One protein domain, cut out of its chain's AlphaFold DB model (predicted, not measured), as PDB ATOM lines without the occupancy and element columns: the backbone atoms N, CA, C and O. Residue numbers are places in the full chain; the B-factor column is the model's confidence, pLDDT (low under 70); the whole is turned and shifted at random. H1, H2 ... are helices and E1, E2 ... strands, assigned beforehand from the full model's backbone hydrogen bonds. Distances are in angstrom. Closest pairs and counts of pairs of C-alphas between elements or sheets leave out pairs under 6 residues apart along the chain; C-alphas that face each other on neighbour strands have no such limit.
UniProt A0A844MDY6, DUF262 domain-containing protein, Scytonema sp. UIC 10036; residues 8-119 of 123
ATOM      1  N   GLN A   8     -25.922 -18.181  47.922       96.44
ATOM      2  CA  GLN A   8     -24.516 -18.511  47.699       96.44
ATOM      3  C   GLN A   8     -23.668 -17.252  47.626       96.44
ATOM      4  O   GLN A   8     -24.103 -16.217  47.124       96.44
ATOM      5  N   THR A   9     -22.453 -17.343  48.162       97.81
ATOM      6  CA  THR A   9     -21.520 -16.214  48.216       97.81
ATOM      7  C   THR A   9     -20.755 -16.056  46.907       97.81
ATOM      8  O   THR A   9     -20.572 -17.024  46.166       97.81
ATOM      9  N   ILE A  10     -20.221 -14.858  46.655       98.00
ATOM     10  CA  ILE A  10     -19.252 -14.647  45.567       98.00
ATOM     11  C   ILE A  10     -18.063 -15.605  45.716       98.00
ATOM     12  O   ILE A  10     -17.642 -16.205  44.731       98.00
ATOM     13  N   SER A  11     -17.569 -15.805  46.944       98.25
ATOM     14  CA  SER A  11     -16.472 -16.742  47.233       98.25
ATOM     15  C   SER A  11     -16.757 -18.168  46.745       98.25
ATOM     16  O   SER A  11     -15.886 -18.821  46.178       98.25
ATOM     17  N   TRP A  12     -17.992 -18.647  46.913       97.06
ATOM     18  CA  TRP A  12     -18.381 -19.983  46.466       97.06
ATOM     19  C   TRP A  12     -18.383 -20.107  44.938       97.06
ATOM     20  O   TRP A  12     -17.825 -21.061  44.398       97.06
ATOM     21  N   PHE A  13     -18.938 -19.119  44.228       97.00
ATOM     22  CA  PHE A  13     -18.871 -19.088  42.764       97.00
ATOM     23  C   PHE A  13     -17.425 -19.004  42.263       97.00
ATOM     24  O   PHE A  13     -17.074 -19.654  41.282       97.00
ATOM     25  N   TRP A  14     -16.585 -18.230  42.952       97.31
ATOM     26  CA  TRP A  14     -15.167 -18.087  42.642       97.31
ATOM     27  C   TRP A  14     -14.389 -19.399  42.809       97.31
ATOM     28  O   TRP A  14     -13.613 -19.759  41.926       97.31
ATOM     29  N   ASP A  15     -14.620 -20.152  43.892       97.25
ATOM     30  CA  ASP A  15     -14.013 -21.479  44.084       97.25
ATOM     31  C   ASP A  15     -14.370 -22.428  42.933       97.25
ATOM     32  O   ASP A  15     -13.492 -23.050  42.333       97.25
ATOM     33  N   LEU A  16     -15.653 -22.488  42.564       95.75
ATOM     34  CA  LEU A  16     -16.112 -23.328  41.459       95.75
ATOM     35  C   LEU A  16     -15.510 -22.907  40.117       95.75
ATOM     36  O   LEU A  16     -15.132 -23.773  39.326       95.75
ATOM     37  N   TYR A  17     -15.395 -21.601  39.870       95.06
ATOM     38  CA  TYR A  17     -14.755 -21.065  38.671       95.06
ATOM     39  C   TYR A  17     -13.292 -21.508  38.573       95.06
ATOM     40  O   TYR A  17     -12.902 -22.116  37.579       95.06
ATOM     41  N   ASN A  18     -12.512 -21.330  39.643       94.69
ATOM     42  CA  ASN A  18     -11.098 -21.722  39.675       94.69
ATOM     43  C   ASN A  18     -10.884 -23.237  39.552       94.69
ATOM     44  O   ASN A  18      -9.840 -23.689  39.085       94.69
ATOM     45  N   ARG A  19     -11.872 -24.035  39.966       95.06
ATOM     46  CA  ARG A  19     -11.851 -25.501  39.864       95.06
ATOM     47  C   ARG A  19     -12.391 -26.025  38.534       95.06
ATOM     48  O   ARG A  19     -12.468 -27.241  38.368       95.06
ATOM     49  N   ASN A  20     -12.760 -25.146  37.600       93.19
ATOM     50  CA  ASN A  20     -13.418 -25.499  36.337       93.19
ATOM     51  C   ASN A  20     -14.718 -26.310  36.539       93.19
ATOM     52  O   ASN A  20     -15.051 -27.188  35.743       93.19
ATOM     53  N   LEU A  21     -15.444 -26.034  37.628       94.62
ATOM     54  CA  LEU A  21     -16.750 -26.627  37.952       94.62
ATOM     55  C   LEU A  21     -17.922 -25.673  37.674       94.62
ATOM     56  O   LEU A  21     -19.078 -26.070  37.824       94.62
ATOM     57  N   LEU A  22     -17.625 -24.432  37.276       94.06
ATOM     58  CA  LEU A  22     -18.601 -23.420  36.894       94.06
ATOM     59  C   LEU A  22     -18.547 -23.155  35.385       94.06
ATOM     60  O   LEU A  22     -17.555 -22.640  34.872       94.06
ATOM     61  N   GLU A  23     -19.637 -23.442  34.686       89.12
ATOM     62  CA  GLU A  23     -19.811 -23.123  33.275       89.12
ATOM     63  C   GLU A  23     -20.533 -21.775  33.126       89.12
ATOM     64  O   GLU A  23     -21.742 -21.650  33.349       89.12
ATOM     65  N   LEU A  24     -19.765 -20.743  32.760       82.06
ATOM     66  CA  LEU A  24     -20.280 -19.395  32.502       82.06
ATOM     67  C   LEU A  24     -20.759 -19.191  31.063       82.06
ATOM     68  O   LEU A  24     -21.541 -18.277  30.833       82.06
ATOM     69  N   ASP A  25     -20.272 -19.968  30.094       72.06
ATOM     70  CA  ASP A  25     -20.518 -19.720  28.668       72.06
ATOM     71  C   ASP A  25     -21.017 -20.957  27.918       72.06
ATOM     72  O   ASP A  25     -20.311 -21.505  27.071       72.06
ATOM     73  N   PRO A  26     -22.234 -21.426  28.219       64.38
ATOM     74  CA  PRO A  26     -22.792 -22.514  27.454       64.38
ATOM     75  C   PRO A  26     -23.158 -22.034  26.031       64.38
ATOM     76  O   PRO A  26     -23.600 -20.893  25.846       64.38
ATOM     77  N   PRO A  27     -23.036 -22.899  25.008       58.38
ATOM     78  CA  PRO A  27     -23.043 -22.525  23.585       58.38
ATOM     79  C   PRO A  27     -24.339 -21.865  23.074       58.38
ATOM     80  O   PRO A  27     -24.370 -21.335  21.966       58.38
ATOM     81  N   TYR A  28     -25.413 -21.883  23.864       61.91
ATOM     82  CA  TYR A  28     -26.699 -21.255  23.556       61.91
ATOM     83  C   TYR A  28     -26.811 -19.787  24.010       61.91
ATOM     84  O   TYR A  28     -27.828 -19.142  23.740       61.91
ATOM     85  N   GLN A  29     -25.811 -19.231  24.705       61.25
ATOM     86  CA  GLN A  29     -25.878 -17.860  25.212       61.25
ATOM     87  C   GLN A  29     -25.439 -16.796  24.200       61.25
ATOM     88  O   GLN A  29     -24.547 -16.982  23.376       61.25
ATOM     89  N   ARG A  30     -26.075 -15.621  24.284       66.44
ATOM     90  CA  ARG A  30     -25.692 -14.443  23.493       66.44
ATOM     91  C   ARG A  30     -24.349 -13.890  23.983       66.44
ATOM     92  O   ARG A  30     -24.014 -13.996  25.164       66.44
ATOM     93  N   ARG A  31     -23.604 -13.244  23.076       66.88
ATOM     94  CA  ARG A  31     -22.375 -12.507  23.418       66.88
ATOM     95  C   ARG A  31     -22.645 -11.510  24.546       66.88
ATOM     96  O   ARG A  31     -23.741 -10.954  24.634       66.88
ATOM     97  N   SER A  32     -21.637 -11.296  25.391       65.62
ATOM     98  CA  SER A  32     -21.713 -10.294  26.452       65.62
ATOM     99  C   SER A  32     -22.062  -8.922  25.881       65.62
ATOM    100  O   SER A  32     -21.464  -8.475  24.905       65.62
ATOM    101  N   VAL A  33     -23.080  -8.301  26.475       78.62
ATOM    102  CA  VAL A  33     -23.631  -6.995  26.083       78.62
ATOM    103  C   VAL A  33     -23.369  -5.912  27.130       78.62
ATOM    104  O   VAL A  33     -23.734  -4.762  26.908       78.62
ATOM    105  N   TRP A  34     -22.752  -6.246  28.271       89.25
ATOM    106  CA  TRP A  34     -22.410  -5.244  29.281       89.25
ATOM    107  C   TRP A  34     -21.177  -4.458  28.839       89.25
ATOM    108  O   TRP A  34     -20.078  -5.002  28.741       89.25
ATOM    109  N   ASN A  35     -21.382  -3.168  28.575       92.00
ATOM    110  CA  ASN A  35     -20.302  -2.198  28.451       92.00
ATOM    111  C   ASN A  35     -19.693  -1.889  29.835       92.00
ATOM    112  O   ASN A  35     -20.179  -2.370  30.862       92.00
ATOM    113  N   GLN A  36     -18.634  -1.076  29.858       94.00
ATOM    114  CA  GLN A  36     -17.955  -0.719  31.105       94.00
ATOM    115  C   GLN A  36     -18.889  -0.023  32.106       94.00
ATOM    116  O   GLN A  36     -18.849  -0.351  33.284       94.00
ATOM    117  N   ASP A  37     -19.802   0.840  31.649       94.94
ATOM    118  CA  ASP A  37     -20.721   1.560  32.541       94.94
ATOM    119  C   ASP A  37     -21.626   0.609  33.349       94.94
ATOM    120  O   ASP A  37     -21.847   0.813  34.544       94.94
ATOM    121  N   TYR A  38     -22.132  -0.464  32.724       95.56
ATOM    122  CA  TYR A  38     -22.919  -1.479  33.435       95.56
ATOM    123  C   TYR A  38     -22.076  -2.255  34.450       95.56
ATOM    124  O   TYR A  38     -22.564  -2.559  35.541       95.56
ATOM    125  N   LYS A  39     -20.820  -2.566  34.102       96.69
ATOM    126  CA  LYS A  39     -19.879  -3.245  35.001       96.69
ATOM    127  C   LYS A  39     -19.587  -2.385  36.228       96.69
ATOM    128  O   LYS A  39     -19.724  -2.853  37.356       96.69
ATOM    129  N   ASP A  40     -19.284  -1.114  35.996       97.50
ATOM    130  CA  ASP A  40     -19.000  -0.109  37.013       97.50
ATOM    131  C   ASP A  40     -20.169   0.061  37.989       97.50
ATOM    132  O   ASP A  40     -19.986  -0.022  39.206       97.50
ATOM    133  N   PHE A  41     -21.391   0.214  37.467       96.88
ATOM    134  CA  PHE A  41     -22.596   0.321  38.292       96.88
ATOM    135  C   PHE A  41     -22.835  -0.937  39.138       96.88
ATOM    136  O   PHE A  41     -23.249  -0.862  40.301       96.88
ATOM    137  N   PHE A  42     -22.568  -2.114  38.570       97.75
ATOM    138  CA  PHE A  42     -22.755  -3.367  39.282       97.75
ATOM    139  C   PHE A  42     -21.720  -3.571  40.392       97.75
ATOM    140  O   PHE A  42     -22.086  -3.982  41.494       97.75
ATOM    141  N   ILE A  43     -20.451  -3.232  40.150       98.25
ATOM    142  CA  ILE A  43     -19.425  -3.256  41.197       98.25
ATOM    143  C   ILE A  43     -19.769  -2.273  42.316       98.25
ATOM    144  O   ILE A  43     -19.687  -2.655  43.482       98.25
ATOM    145  N   ASP A  44     -20.229  -1.059  41.997       97.69
ATOM    146  CA  ASP A  44     -20.666  -0.109  43.027       97.69
ATOM    147  C   ASP A  44     -21.833  -0.683  43.850       97.69
ATOM    148  O   ASP A  44     -21.799  -0.657  45.079       97.69
ATOM    149  N   THR A  45     -22.813  -1.323  43.205       97.88
ATOM    150  CA  THR A  45     -23.923  -2.015  43.889       97.88
ATOM    151  C   THR A  45     -23.412  -3.049  44.902       97.88
ATOM    152  O   THR A  45     -23.852  -3.064  46.054       97.88
ATOM    153  N   VAL A  46     -22.455  -3.892  44.502       98.12
ATOM    154  CA  VAL A  46     -21.900  -4.947  45.366       98.12
ATOM    155  C   VAL A  46     -21.049  -4.372  46.499       98.12
ATOM    156  O   VAL A  46     -21.200  -4.799  47.644       98.12
ATOM    157  N   LEU A  47     -20.203  -3.375  46.225       97.88
ATOM    158  CA  LEU A  47     -19.371  -2.730  47.249       97.88
ATOM    159  C   LEU A  47     -20.206  -2.003  48.315       97.88
ATOM    160  O   LEU A  47     -19.787  -1.932  49.469       97.88
ATOM    161  N   ASN A  48     -21.402  -1.526  47.958       97.19
ATOM    162  CA  ASN A  48     -22.358  -0.923  48.891       97.19
ATOM    163  C   ASN A  48     -23.307  -1.940  49.554       97.19
ATOM    164  O   ASN A  48     -24.188  -1.548  50.316       97.19
ATOM    165  N   SER A  49     -23.139  -3.245  49.305       96.00
ATOM    166  CA  SER A  49     -24.030  -4.304  49.809       96.00
ATOM    167  C   SER A  49     -25.504  -4.125  49.415       96.00
ATOM    168  O   SER A  49     -26.406  -4.572  50.125       96.00
ATOM    169  N   TYR A  50     -25.772  -3.473  48.283       97.00
ATOM    170  CA  TYR A  50     -27.131  -3.320  47.772       97.00
ATOM    171  C   TYR A  50     -27.649  -4.637  47.182       97.00
ATOM    172  O   TYR A  50     -26.865  -5.427  46.649       97.00
ATOM    173  N   PRO A  51     -28.965  -4.905  47.262       94.06
ATOM    174  CA  PRO A  51     -29.536  -6.147  46.761       94.06
ATOM    175  C   PRO A  51     -29.420  -6.227  45.236       94.06
ATOM    176  O   PRO A  51     -29.813  -5.308  44.519       94.06
ATOM    177  N   ALA A  52     -28.927  -7.359  44.740       95.19
ATOM    178  CA  ALA A  52     -28.898  -7.686  43.323       95.19
ATOM    179  C   ALA A  52     -29.899  -8.808  42.997       95.19
ATOM    180  O   ALA A  52     -30.265  -9.593  43.878       95.19
ATOM    181  N   PRO A  53     -30.346  -8.923  41.734       93.81
ATOM    182  CA  PRO A  53     -31.231 -10.007  41.329       93.81
ATOM    183  C   PRO A  53     -30.574 -11.383  41.491       93.81
ATOM    184  O   PRO A  53     -29.349 -11.511  41.423       93.81
ATOM    185  N   ALA A  54     -31.411 -12.409  41.647       94.44
ATOM    186  CA  ALA A  54     -30.979 -13.795  41.774       94.44
ATOM    187  C   ALA A  54     -30.110 -14.260  40.589       94.44
ATOM    188  O   ALA A  54     -30.240 -13.773  39.461       94.44
ATOM    189  N   ILE A  55     -29.234 -15.227  40.846       94.19
ATOM    190  CA  ILE A  55     -28.481 -15.950  39.823       94.19
ATOM    191  C   ILE A  55     -29.200 -17.269  39.582       94.19
ATOM    192  O   ILE A  55     -29.400 -18.046  40.506       94.19
ATOM    193  N   PHE A  56     -29.580 -17.539  38.339       92.50
ATOM    194  CA  PHE A  56     -30.249 -18.792  38.016       92.50
ATOM    195  C   PHE A  56     -29.219 -19.815  37.572       92.50
ATOM    196  O   PHE A  56     -28.468 -19.577  36.624       92.50
ATOM    197  N   ILE A  57     -29.197 -20.954  38.260       92.69
ATOM    198  CA  ILE A  57     -28.236 -22.024  38.013       92.69
ATOM    199  C   ILE A  57     -28.935 -23.321  37.621       92.69
ATOM    200  O   ILE A  57     -30.074 -23.584  38.008       92.69
ATOM    201  N   TYR A  58     -28.211 -24.148  36.881       91.12
ATOM    202  CA  TYR A  58     -28.511 -25.552  36.672       91.12
ATOM    203  C   TYR A  58     -27.381 -26.372  37.291       91.12
ATOM    204  O   TYR A  58     -26.211 -26.108  37.023       91.12
ATOM    205  N   GLN A  59     -27.727 -27.320  38.160       91.81
ATOM    206  CA  GLN A  59     -26.758 -28.168  38.844       91.81
ATOM    207  C   GLN A  59     -26.864 -29.595  38.318       91.81
ATOM    208  O   GLN A  59     -27.917 -30.225  38.421       91.81
ATOM    209  N   GLU A  60     -25.747 -30.111  37.820       92.12
ATOM    210  CA  GLU A  60     -25.572 -31.515  37.470       92.12
ATOM    211  C   GLU A  60     -24.666 -32.171  38.506       92.12
ATOM    212  O   GLU A  60     -23.595 -31.657  38.829       92.12
ATOM    213  N   ILE A  61     -25.088 -33.315  39.037       92.75
ATOM    214  CA  ILE A  61     -24.289 -34.093  39.985       92.75
ATOM    215  C   ILE A  61     -23.814 -35.342  39.253       92.75
ATOM    216  O   ILE A  61     -24.634 -36.134  38.787       92.75
ATOM    217  N   THR A  62     -22.498 -35.506  39.121       90.00
ATOM    218  CA  THR A  62     -21.926 -36.712  38.513       90.00
ATOM    219  C   THR A  62     -22.111 -37.921  39.440       90.00
ATOM    220  O   THR A  62     -22.294 -37.740  40.649       90.00
ATOM    221  N   PRO A  63     -22.038 -39.164  38.930       92.81
ATOM    222  CA  PRO A  63     -22.112 -40.368  39.765       92.81
ATOM    223  C   PRO A  63     -21.072 -40.410  40.898       92.81
ATOM    224  O   PRO A  63     -21.302 -41.029  41.931       92.81
ATOM    225  N   GLU A  64     -19.949 -39.710  40.733       93.06
ATOM    226  CA  GLU A  64     -18.867 -39.573  41.714       93.06
ATOM    227  C   GLU A  64     -19.144 -38.484  42.770       93.06
ATOM    228  O   GLU A  64     -18.303 -38.219  43.627       93.06
ATOM    229  N   GLY A  65     -20.309 -37.829  42.715       90.50
ATOM    230  CA  GLY A  65     -20.726 -36.789  43.658       90.50
ATOM    231  C   GLY A  65     -20.179 -35.393  43.351       90.50
ATOM    232  O   GLY A  65     -20.318 -34.485  44.174       90.50
ATOM    233  N   VAL A  66     -19.570 -35.180  42.181       90.25
ATOM    234  CA  VAL A  66     -19.076 -33.858  41.777       90.25
ATOM    235  C   VAL A  66     -20.244 -33.019  41.273       90.25
ATOM    236  O   VAL A  66     -20.938 -33.408  40.340       90.25
ATOM    237  N   SER A  67     -20.452 -31.847  41.873       90.81
ATOM    238  CA  SER A  67     -21.428 -30.874  41.379       90.81
ATOM    239  C   SER A  67     -20.795 -29.980  40.320       90.81
ATOM    240  O   SER A  67     -19.854 -29.243  40.618       90.81
ATOM    241  N   LYS A  68     -21.328 -30.031  39.102       92.50
ATOM    242  CA  LYS A  68     -21.066 -29.066  38.035       92.50
ATOM    243  C   LYS A  68     -22.225 -28.091  37.955       92.50
ATOM    244  O   LYS A  68     -23.383 -28.484  38.090       92.50
ATOM    245  N   ILE A  69     -21.905 -26.819  37.774       93.00
ATOM    246  CA  ILE A  69     -22.891 -25.746  37.808       93.00
ATOM    247  C   ILE A  69     -22.814 -24.963  36.516       93.00
ATOM    248  O   ILE A  69     -21.777 -24.382  36.212       93.00
ATOM    249  N   SER A  70     -23.928 -24.893  35.801       92.31
ATOM    250  CA  SER A  70     -24.069 -24.057  34.616       92.31
ATOM    251  C   SER A  70     -24.937 -22.851  34.948       92.31
ATOM    252  O   SER A  70     -26.007 -22.971  35.552       92.31
ATOM    253  N   ILE A  71     -24.477 -21.661  34.565       92.00
ATOM    254  CA  ILE A  71     -25.234 -20.427  34.775       92.00
ATOM    255  C   ILE A  71     -26.281 -20.282  33.673       92.00
ATOM    256  O   ILE A  71     -25.947 -20.161  32.499       92.00
ATOM    257  N   VAL A  72     -27.555 -20.250  34.063       89.62
ATOM    258  CA  VAL A  72     -28.694 -20.040  33.157       89.62
ATOM    259  C   VAL A  72     -28.940 -18.545  32.943       89.62
ATOM    260  O   VAL A  72     -29.171 -18.114  31.817       89.62
ATOM    261  N   ASP A  73     -28.850 -17.743  34.008       89.75
ATOM    262  CA  ASP A  73     -28.936 -16.277  33.962       89.75
ATOM    263  C   ASP A  73     -28.078 -15.652  35.070       89.75
ATOM    264  O   ASP A  73     -27.897 -16.221  36.148       89.75
ATOM    265  N   GLY A  74     -27.522 -14.473  34.788       91.31
ATOM    266  CA  GLY A  74     -26.576 -13.794  35.672       91.31
ATOM    267  C   GLY A  74     -25.109 -13.939  35.272       91.31
ATOM    268  O   GLY A  74     -24.240 -13.480  36.007       91.31
ATOM    269  N   LYS A  75     -24.825 -14.484  34.079       90.69
ATOM    270  CA  LYS A  75     -23.466 -14.567  33.515       90.69
ATOM    271  C   LYS A  75     -22.726 -13.234  33.587       90.69
ATOM    272  O   LYS A  75     -21.585 -13.201  34.032       90.69
ATOM    273  N   GLN A  76     -23.366 -12.141  33.161       91.56
ATOM    274  CA  GLN A  76     -22.717 -10.824  33.118       91.56
ATOM    275  C   GLN A  76     -22.349 -10.322  34.511       91.56
ATOM    276  O   GLN A  76     -21.257  -9.795  34.697       91.56
ATOM    277  N   ARG A  77     -23.218 -10.571  35.497       94.94
ATOM    278  CA  ARG A  77     -22.961 -10.253  36.903       94.94
ATOM    279  C   ARG A  77     -21.733 -11.007  37.407       94.94
ATOM    280  O   ARG A  77     -20.787 -10.376  37.854       94.94
ATOM    281  N   LEU A  78     -21.711 -12.334  37.272       95.81
ATOM    282  CA  LEU A  78     -20.579 -13.142  37.741       95.81
ATOM    283  C   LEU A  78     -19.280 -12.831  36.990       95.81
ATOM    284  O   LEU A  78     -18.249 -12.661  37.628       95.81
ATOM    285  N   SER A  79     -19.339 -12.670  35.665       94.69
ATOM    286  CA  SER A  79     -18.162 -12.316  34.857       94.69
ATOM    287  C   SER A  79     -17.580 -10.977  35.307       94.69
ATOM    288  O   SER A  79     -16.393 -10.897  35.577       94.69
ATOM    289  N   THR A  80     -18.426  -9.963  35.513       96.25
ATOM    290  CA  THR A  80     -18.001  -8.647  36.021       96.25
ATOM    291  C   THR A  80     -17.300  -8.752  37.376       96.25
ATOM    292  O   THR A  80     -16.272  -8.117  37.592       96.25
ATOM    293  N   LEU A  81     -17.831  -9.566  38.297       97.88
ATOM    294  CA  LEU A  81     -17.215  -9.776  39.611       97.88
ATOM    295  C   LEU A  81     -15.851 -10.449  39.497       97.88
ATOM    296  O   LEU A  81     -14.939 -10.111  40.247       97.88
ATOM    297  N   PHE A  82     -15.717 -11.391  38.566       97.25
ATOM    298  CA  PHE A  82     -14.485 -12.139  38.356       97.25
ATOM    299  C   PHE A  82     -13.410 -11.284  37.688       97.25
ATOM    300  O   PHE A  82     -12.284 -11.248  38.173       97.25
ATOM    301  N   GLU A  83     -13.766 -10.540  36.644       97.12
ATOM    302  CA  GLU A  83     -12.893  -9.558  35.993       97.12
ATOM    303  C   GLU A  83     -12.408  -8.500  37.001       97.12
ATOM    304  O   GLU A  83     -11.214  -8.199  37.081       97.12
ATOM    305  N   PHE A  84     -13.310  -7.983  37.847       98.38
ATOM    306  CA  PHE A  84     -12.945  -7.043  38.907       98.38
ATOM    307  C   PHE A  84     -11.983  -7.673  39.924       98.38
ATOM    308  O   PHE A  84     -10.938  -7.093  40.219       98.38
ATOM    309  N   ALA A  85     -12.283  -8.882  40.417       98.12
ATOM    310  CA  ALA A  85     -11.414  -9.612  41.343       98.12
ATOM    311  C   ALA A  85     -10.026  -9.918  40.742       98.12
ATOM    312  O   ALA A  85      -9.022  -9.905  41.462       98.12
ATOM    313  N   ASN A  86      -9.959 -10.118  39.423       97.88
ATOM    314  CA  ASN A  86      -8.727 -10.287  38.651       97.88
ATOM    315  C   ASN A  86      -7.977  -8.979  38.363       97.88
ATOM    316  O   ASN A  86      -6.875  -9.024  37.821       97.88
ATOM    317  N   ASN A  87      -8.487  -7.828  38.810       98.06
ATOM    318  CA  ASN A  87      -7.901  -6.503  38.588       98.06
ATOM    319  C   ASN A  87      -7.910  -6.054  37.122       98.06
ATOM    320  O   ASN A  87      -7.013  -5.323  36.704       98.06
ATOM    321  N   GLU A  88      -8.907  -6.467  36.343       97.62
ATOM    322  CA  GLU A  88      -9.017  -6.053  34.940       97.62
ATOM    323  C   GLU A  88      -9.459  -4.592  34.788       97.62
ATOM    324  O   GLU A  88      -9.095  -3.933  33.817       97.62
ATOM    325  N   PHE A  89     -10.195  -4.059  35.766       98.06
ATOM    326  CA  PHE A  89     -10.598  -2.654  35.818       98.06
ATOM    327  C   PHE A  89     -10.694  -2.152  37.274       98.06
ATOM    328  O   PHE A  89     -10.884  -2.959  38.192       98.06
ATOM    329  N   PRO A  90     -10.521  -0.838  37.515       98.25
ATOM    330  CA  PRO A  90     -10.620  -0.252  38.848       98.25
ATOM    331  C   PRO A  90     -12.069   0.070  39.232       98.25
ATOM    332  O   PRO A  90     -12.973   0.076  38.403       98.25
ATOM    333  N   VAL A  91     -12.291   0.410  40.501       97.94
ATOM    334  CA  VAL A  91     -13.552   1.007  40.953       97.94
ATOM    335  C   VAL A  91     -13.784   2.331  40.224       97.94
ATOM    336  O   VAL A  91     -12.906   3.196  40.199       97.94
ATOM    337  N   TYR A  92     -14.989   2.502  39.684       97.00
ATOM    338  CA  TYR A  92     -15.380   3.677  38.913       97.00
ATOM    339  C   TYR A  92     -15.121   4.999  39.644       97.00
ATOM    340  O   TYR A  92     -15.407   5.144  40.833       97.00
ATOM    341  N   GLU A  93     -14.662   6.009  38.906       95.50
ATOM    342  CA  GLU A  93     -14.326   7.341  39.435       95.50
ATOM    343  C   GLU A  93     -15.516   8.076  40.066       95.50
ATOM    344  O   GLU A  93     -15.332   9.003  40.849       95.50
ATOM    345  N   LYS A  94     -16.755   7.678  39.752       95.31
ATOM    346  CA  LYS A  94     -17.967   8.239  40.373       95.31
ATOM    347  C   LYS A  94     -18.701   7.235  41.259       95.31
ATOM    348  O   LYS A  94     -19.882   7.428  41.526       95.31
ATOM    349  N   ALA A  95     -18.020   6.181  41.711       96.06
ATOM    350  CA  ALA A  95     -18.573   5.235  42.674       96.06
ATOM    351  C   ALA A  95     -19.048   5.948  43.952       96.06
ATOM    352  O   ALA A  95     -18.503   6.991  44.343       96.06
ATOM    353  N   THR A  96     -20.045   5.364  44.614       96.38
ATOM    354  CA  THR A  96     -20.684   5.924  45.811       96.38
ATOM    355  C   THR A  96     -19.688   6.059  46.967       96.38
ATOM    356  O   THR A  96     -19.685   7.061  47.681       96.38
ATOM    357  N   ILE A  97     -18.781   5.087  47.126       95.25
ATOM    358  CA  ILE A  97     -17.774   5.090  48.193       95.25
ATOM    359  C   ILE A  97     -16.502   5.804  47.715       95.25
ATOM    360  O   ILE A  97     -15.634   5.204  47.079       95.25
ATOM    361  N   GLU A  98     -16.349   7.079  48.077       96.88
ATOM    362  CA  GLU A  98     -15.292   7.945  47.528       96.88
ATOM    363  C   GLU A  98     -13.870   7.409  47.731       96.88
ATOM    364  O   GLU A  98     -13.053   7.446  46.816       96.88
ATOM    365  N   ARG A  99     -13.585   6.836  48.908       97.00
ATOM    366  CA  ARG A  99     -12.257   6.296  49.262       97.00
ATOM    367  C   ARG A  99     -11.818   5.082  48.428       97.00
ATOM    368  O   ARG A  99     -10.677   4.638  48.573       97.00
ATOM    369  N   LEU A 100     -12.729   4.490  47.651       97.44
ATOM    370  CA  LEU A 100     -12.456   3.318  46.817       97.44
ATOM    371  C   LEU A 100     -12.238   3.671  45.344       97.44
ATOM    372  O   LEU A 100     -11.700   2.836  44.627       97.44
ATOM    373  N   ARG A 101     -12.620   4.877  44.903       97.81
ATOM    374  CA  ARG A 101     -12.501   5.331  43.507       97.81
ATOM    375  C   ARG A 101     -11.074   5.148  42.981       97.81
ATOM    376  O   ARG A 101     -10.109   5.413  43.699       97.81
ATOM    377  N   GLY A 102     -10.948   4.635  41.757       97.81
ATOM    378  CA  GLY A 102      -9.671   4.402  41.077       97.81
ATOM    379  C   GLY A 102      -8.848   3.217  41.604       97.81
ATOM    380  O   GLY A 102      -7.832   2.868  41.004       97.81
ATOM    381  N   LYS A 103      -9.261   2.558  42.698       98.31
ATOM    382  CA  LYS A 103      -8.548   1.393  43.244       98.31
ATOM    383  C   LYS A 103      -8.894   0.124  42.477       98.31
ATOM    384  O   LYS A 103     -10.064  -0.138  42.206       98.31
ATOM    385  N   TYR A 104      -7.895  -0.710  42.201       98.56
ATOM    386  CA  TYR A 104      -8.137  -2.084  41.759       98.56
ATOM    387  C   TYR A 104      -8.466  -2.971  42.957       98.56
ATOM    388  O   TYR A 104      -8.170  -2.620  44.102       98.56
ATOM    389  N   PHE A 105      -9.032  -4.154  42.708       98.38
ATOM    390  CA  PHE A 105      -9.389  -5.092  43.772       98.38
ATOM    391  C   PHE A 105      -8.219  -5.389  44.724       98.38
ATOM    392  O   PHE A 105      -8.390  -5.391  45.942       98.38
ATOM    393  N   LYS A 106      -7.004  -5.556  44.196       98.19
ATOM    394  CA  LYS A 106      -5.758  -5.775  44.947       98.19
ATOM    395  C   LYS A 106      -5.414  -4.625  45.897       98.19
ATOM    396  O   LYS A 106      -4.826  -4.895  46.943       98.19
ATOM    397  N   ASP A 107      -5.840  -3.402  45.592       98.12
ATOM    398  CA  ASP A 107      -5.549  -2.186  46.362       98.12
ATOM    399  C   ASP A 107      -6.619  -1.890  47.433       98.12
ATOM    400  O   ASP A 107      -6.487  -0.946  48.214       98.12
ATOM    401  N   LEU A 108      -7.698  -2.684  47.484       97.75
ATOM    402  CA  LEU A 108      -8.742  -2.559  48.501       97.75
ATOM    403  C   LEU A 108      -8.271  -3.087  49.865       97.75
ATOM    404  O   LEU A 108      -7.514  -4.063  49.955       97.75
ATOM    405  N   ASP A 109      -8.791  -2.483  50.932       97.44
ATOM    406  CA  ASP A 109      -8.518  -2.913  52.304       97.44
ATOM    407  C   ASP A 109      -9.083  -4.317  52.566       97.44
ATOM    408  O   ASP A 109     -10.072  -4.741  51.958       97.44
ATOM    409  N   THR A 110      -8.483  -5.034  53.518       97.62
ATOM    410  CA  THR A 110      -8.858  -6.416  53.861       97.62
ATOM    411  C   THR A 110     -10.345  -6.566  54.176       97.62
ATOM    412  O   THR A 110     -10.973  -7.519  53.720       97.62
ATOM    413  N   GLU A 111     -10.928  -5.617  54.908       97.38
ATOM    414  CA  GLU A 111     -12.351  -5.637  55.255       97.38
ATOM    415  C   GLU A 111     -13.249  -5.538  54.011       97.38
ATOM    416  O   GLU A 111     -14.191  -6.314  53.859       97.38
ATOM    417  N   VAL A 112     -12.919  -4.643  53.074       97.81
ATOM    418  CA  VAL A 112     -13.684  -4.460  51.830       97.81
ATOM    419  C   VAL A 112     -13.627  -5.726  50.980       97.81
ATOM    420  O   VAL A 112     -14.659  -6.192  50.503       97.81
ATOM    421  N   LYS A 113     -12.441  -6.334  50.853       98.38
ATOM    422  CA  LYS A 113     -12.269  -7.614  50.149       98.38
ATOM    423  C   LYS A 113     -13.098  -8.724  50.788       98.38
ATOM    424  O   LYS A 113     -13.767  -9.473  50.083       98.38
ATOM    425  N   GLN A 114     -13.079  -8.836  52.116       98.06
ATOM    426  CA  GLN A 114     -13.869  -9.843  52.827       98.06
ATOM    427  C   GLN A 114     -15.372  -9.642  52.617       98.06
ATOM    428  O   GLN A 114     -16.081 -10.622  52.394       98.06
ATOM    429  N   ASN A 115     -15.856  -8.401  52.660       98.12
ATOM    430  CA  ASN A 115     -17.270  -8.096  52.445       98.12
ATOM    431  C   ASN A 115     -17.699  -8.374  51.002       98.12
ATOM    432  O   ASN A 115     -18.748  -8.978  50.799       98.12
ATOM    433  N   PHE A 116     -16.856  -8.043  50.021       98.44
ATOM    434  CA  PHE A 116     -17.067  -8.433  48.628       98.44
ATOM    435  C   PHE A 116     -17.236  -9.954  48.503       98.44
ATOM    436  O   PHE A 116     -18.252 -10.424  48.009       98.44
ATOM    437  N   TRP A 117     -16.307 -10.749  49.041       98.31
ATOM    438  CA  TRP A 117     -16.397 -12.212  48.959       98.31
ATOM    439  C   TRP A 117     -17.604 -12.807  49.693       98.31
ATOM    440  O   TRP A 117     -18.115 -13.846  49.273       98.31
ATOM    441  N   LYS A 118     -18.055 -12.163  50.777       98.12
ATOM    442  CA  LYS A 118     -19.231 -12.563  51.563       98.12
ATOM    443  C   LYS A 118     -20.557 -12.164  50.927       98.12
ATOM    444  O   LYS A 118     -21.574 -12.690  51.365       98.12
ATOM    445  N   TYR A 119     -20.569 -11.269  49.940       98.12
ATOM    446  CA  TYR A 119     -21.794 -10.860  49.261       98.12
ATOM    447  C   TYR A 119     -22.538 -12.088  48.720       98.12
ATOM    448  O   TYR A 119     -21.918 -12.985  48.141       98.12
TER     449      TYR A 119
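Overview. This is residues 8 to 119 of the 123 residues of the protein "DUF262 domain-containing protein" of Scytonema sp. UIC 10036 (UniProt A0A844MDY6). A two-stranded hairpin, E1 and E2, makes one end of an elongated shape, and four short helices cluster over the rest of it. H3 lies in the middle with H2 crossing it, while the start of H1 and the end of H4 meet at a corner; the long link of residues 86 to 109 makes the end far from the hairpin. The printed part has 112 residues, with named elements in the order H1, H2, E1, E2, H3, H4, the strands antiparallel. The class is mixed, helices and strands, with under half of the residues in named elements. The whole is compact, with a radius of gyration of the C-alphas of 14.7 A and spans of 49 by 30 by 23 A.

Arrangement. In the hairpin of E1, residues 56 to 61, and E2, residues 67 to 73, N 58 and O 70 are 2.8 A apart, within hydrogen-bond range. Residues 22 to 23 pair with 69 to 70 of E2, parallel. H3, residues 75 to 85, touches H2, residues 36 to 47, about perpendicular at 74 degrees; H2 does so with residues 39 to 43 alone, and the closest C-alphas, Lys 39 and Thr 80, are 5.8 A apart. H1, residues 10 to 18, is near E2 and only just touches H3, with 3 pairs of C-alphas within 8 A, the closest Trp 14 and Phe 82 at 7.4 A. H4, residues 110 to 118, touches H1 only at their ends, the closest C-alphas, Ser 11 and Trp 117, being 4.8 A apart. H4 touches residues 46 to 47 of H2, the closest C-alphas being Leu 47 and Phe 116 at 6.3 A. In H1, H2, H3 and H4 every O i to N i+4 pair is within hydrogen-bond range.

Along the chain. E1 is 16.5 A long, E2 18.0 A, H2 16.3 A, H3 15.2 A, and H1 and H4 12.3 A each. C-alpha 10 begins H1 at (-19.252, -14.647, 45.567), and C-alpha 118 ends H4 at (-19.231, -12.563, 51.563).

Size, cuts and confidence. The C-alphas farthest apart, Pro 63 and Glu 98, are 49.4 A apart. The printed part has no cut; the links H1 to H2 and H3 to H4 are long. Residues 26 to 32 have pLDDT under 70.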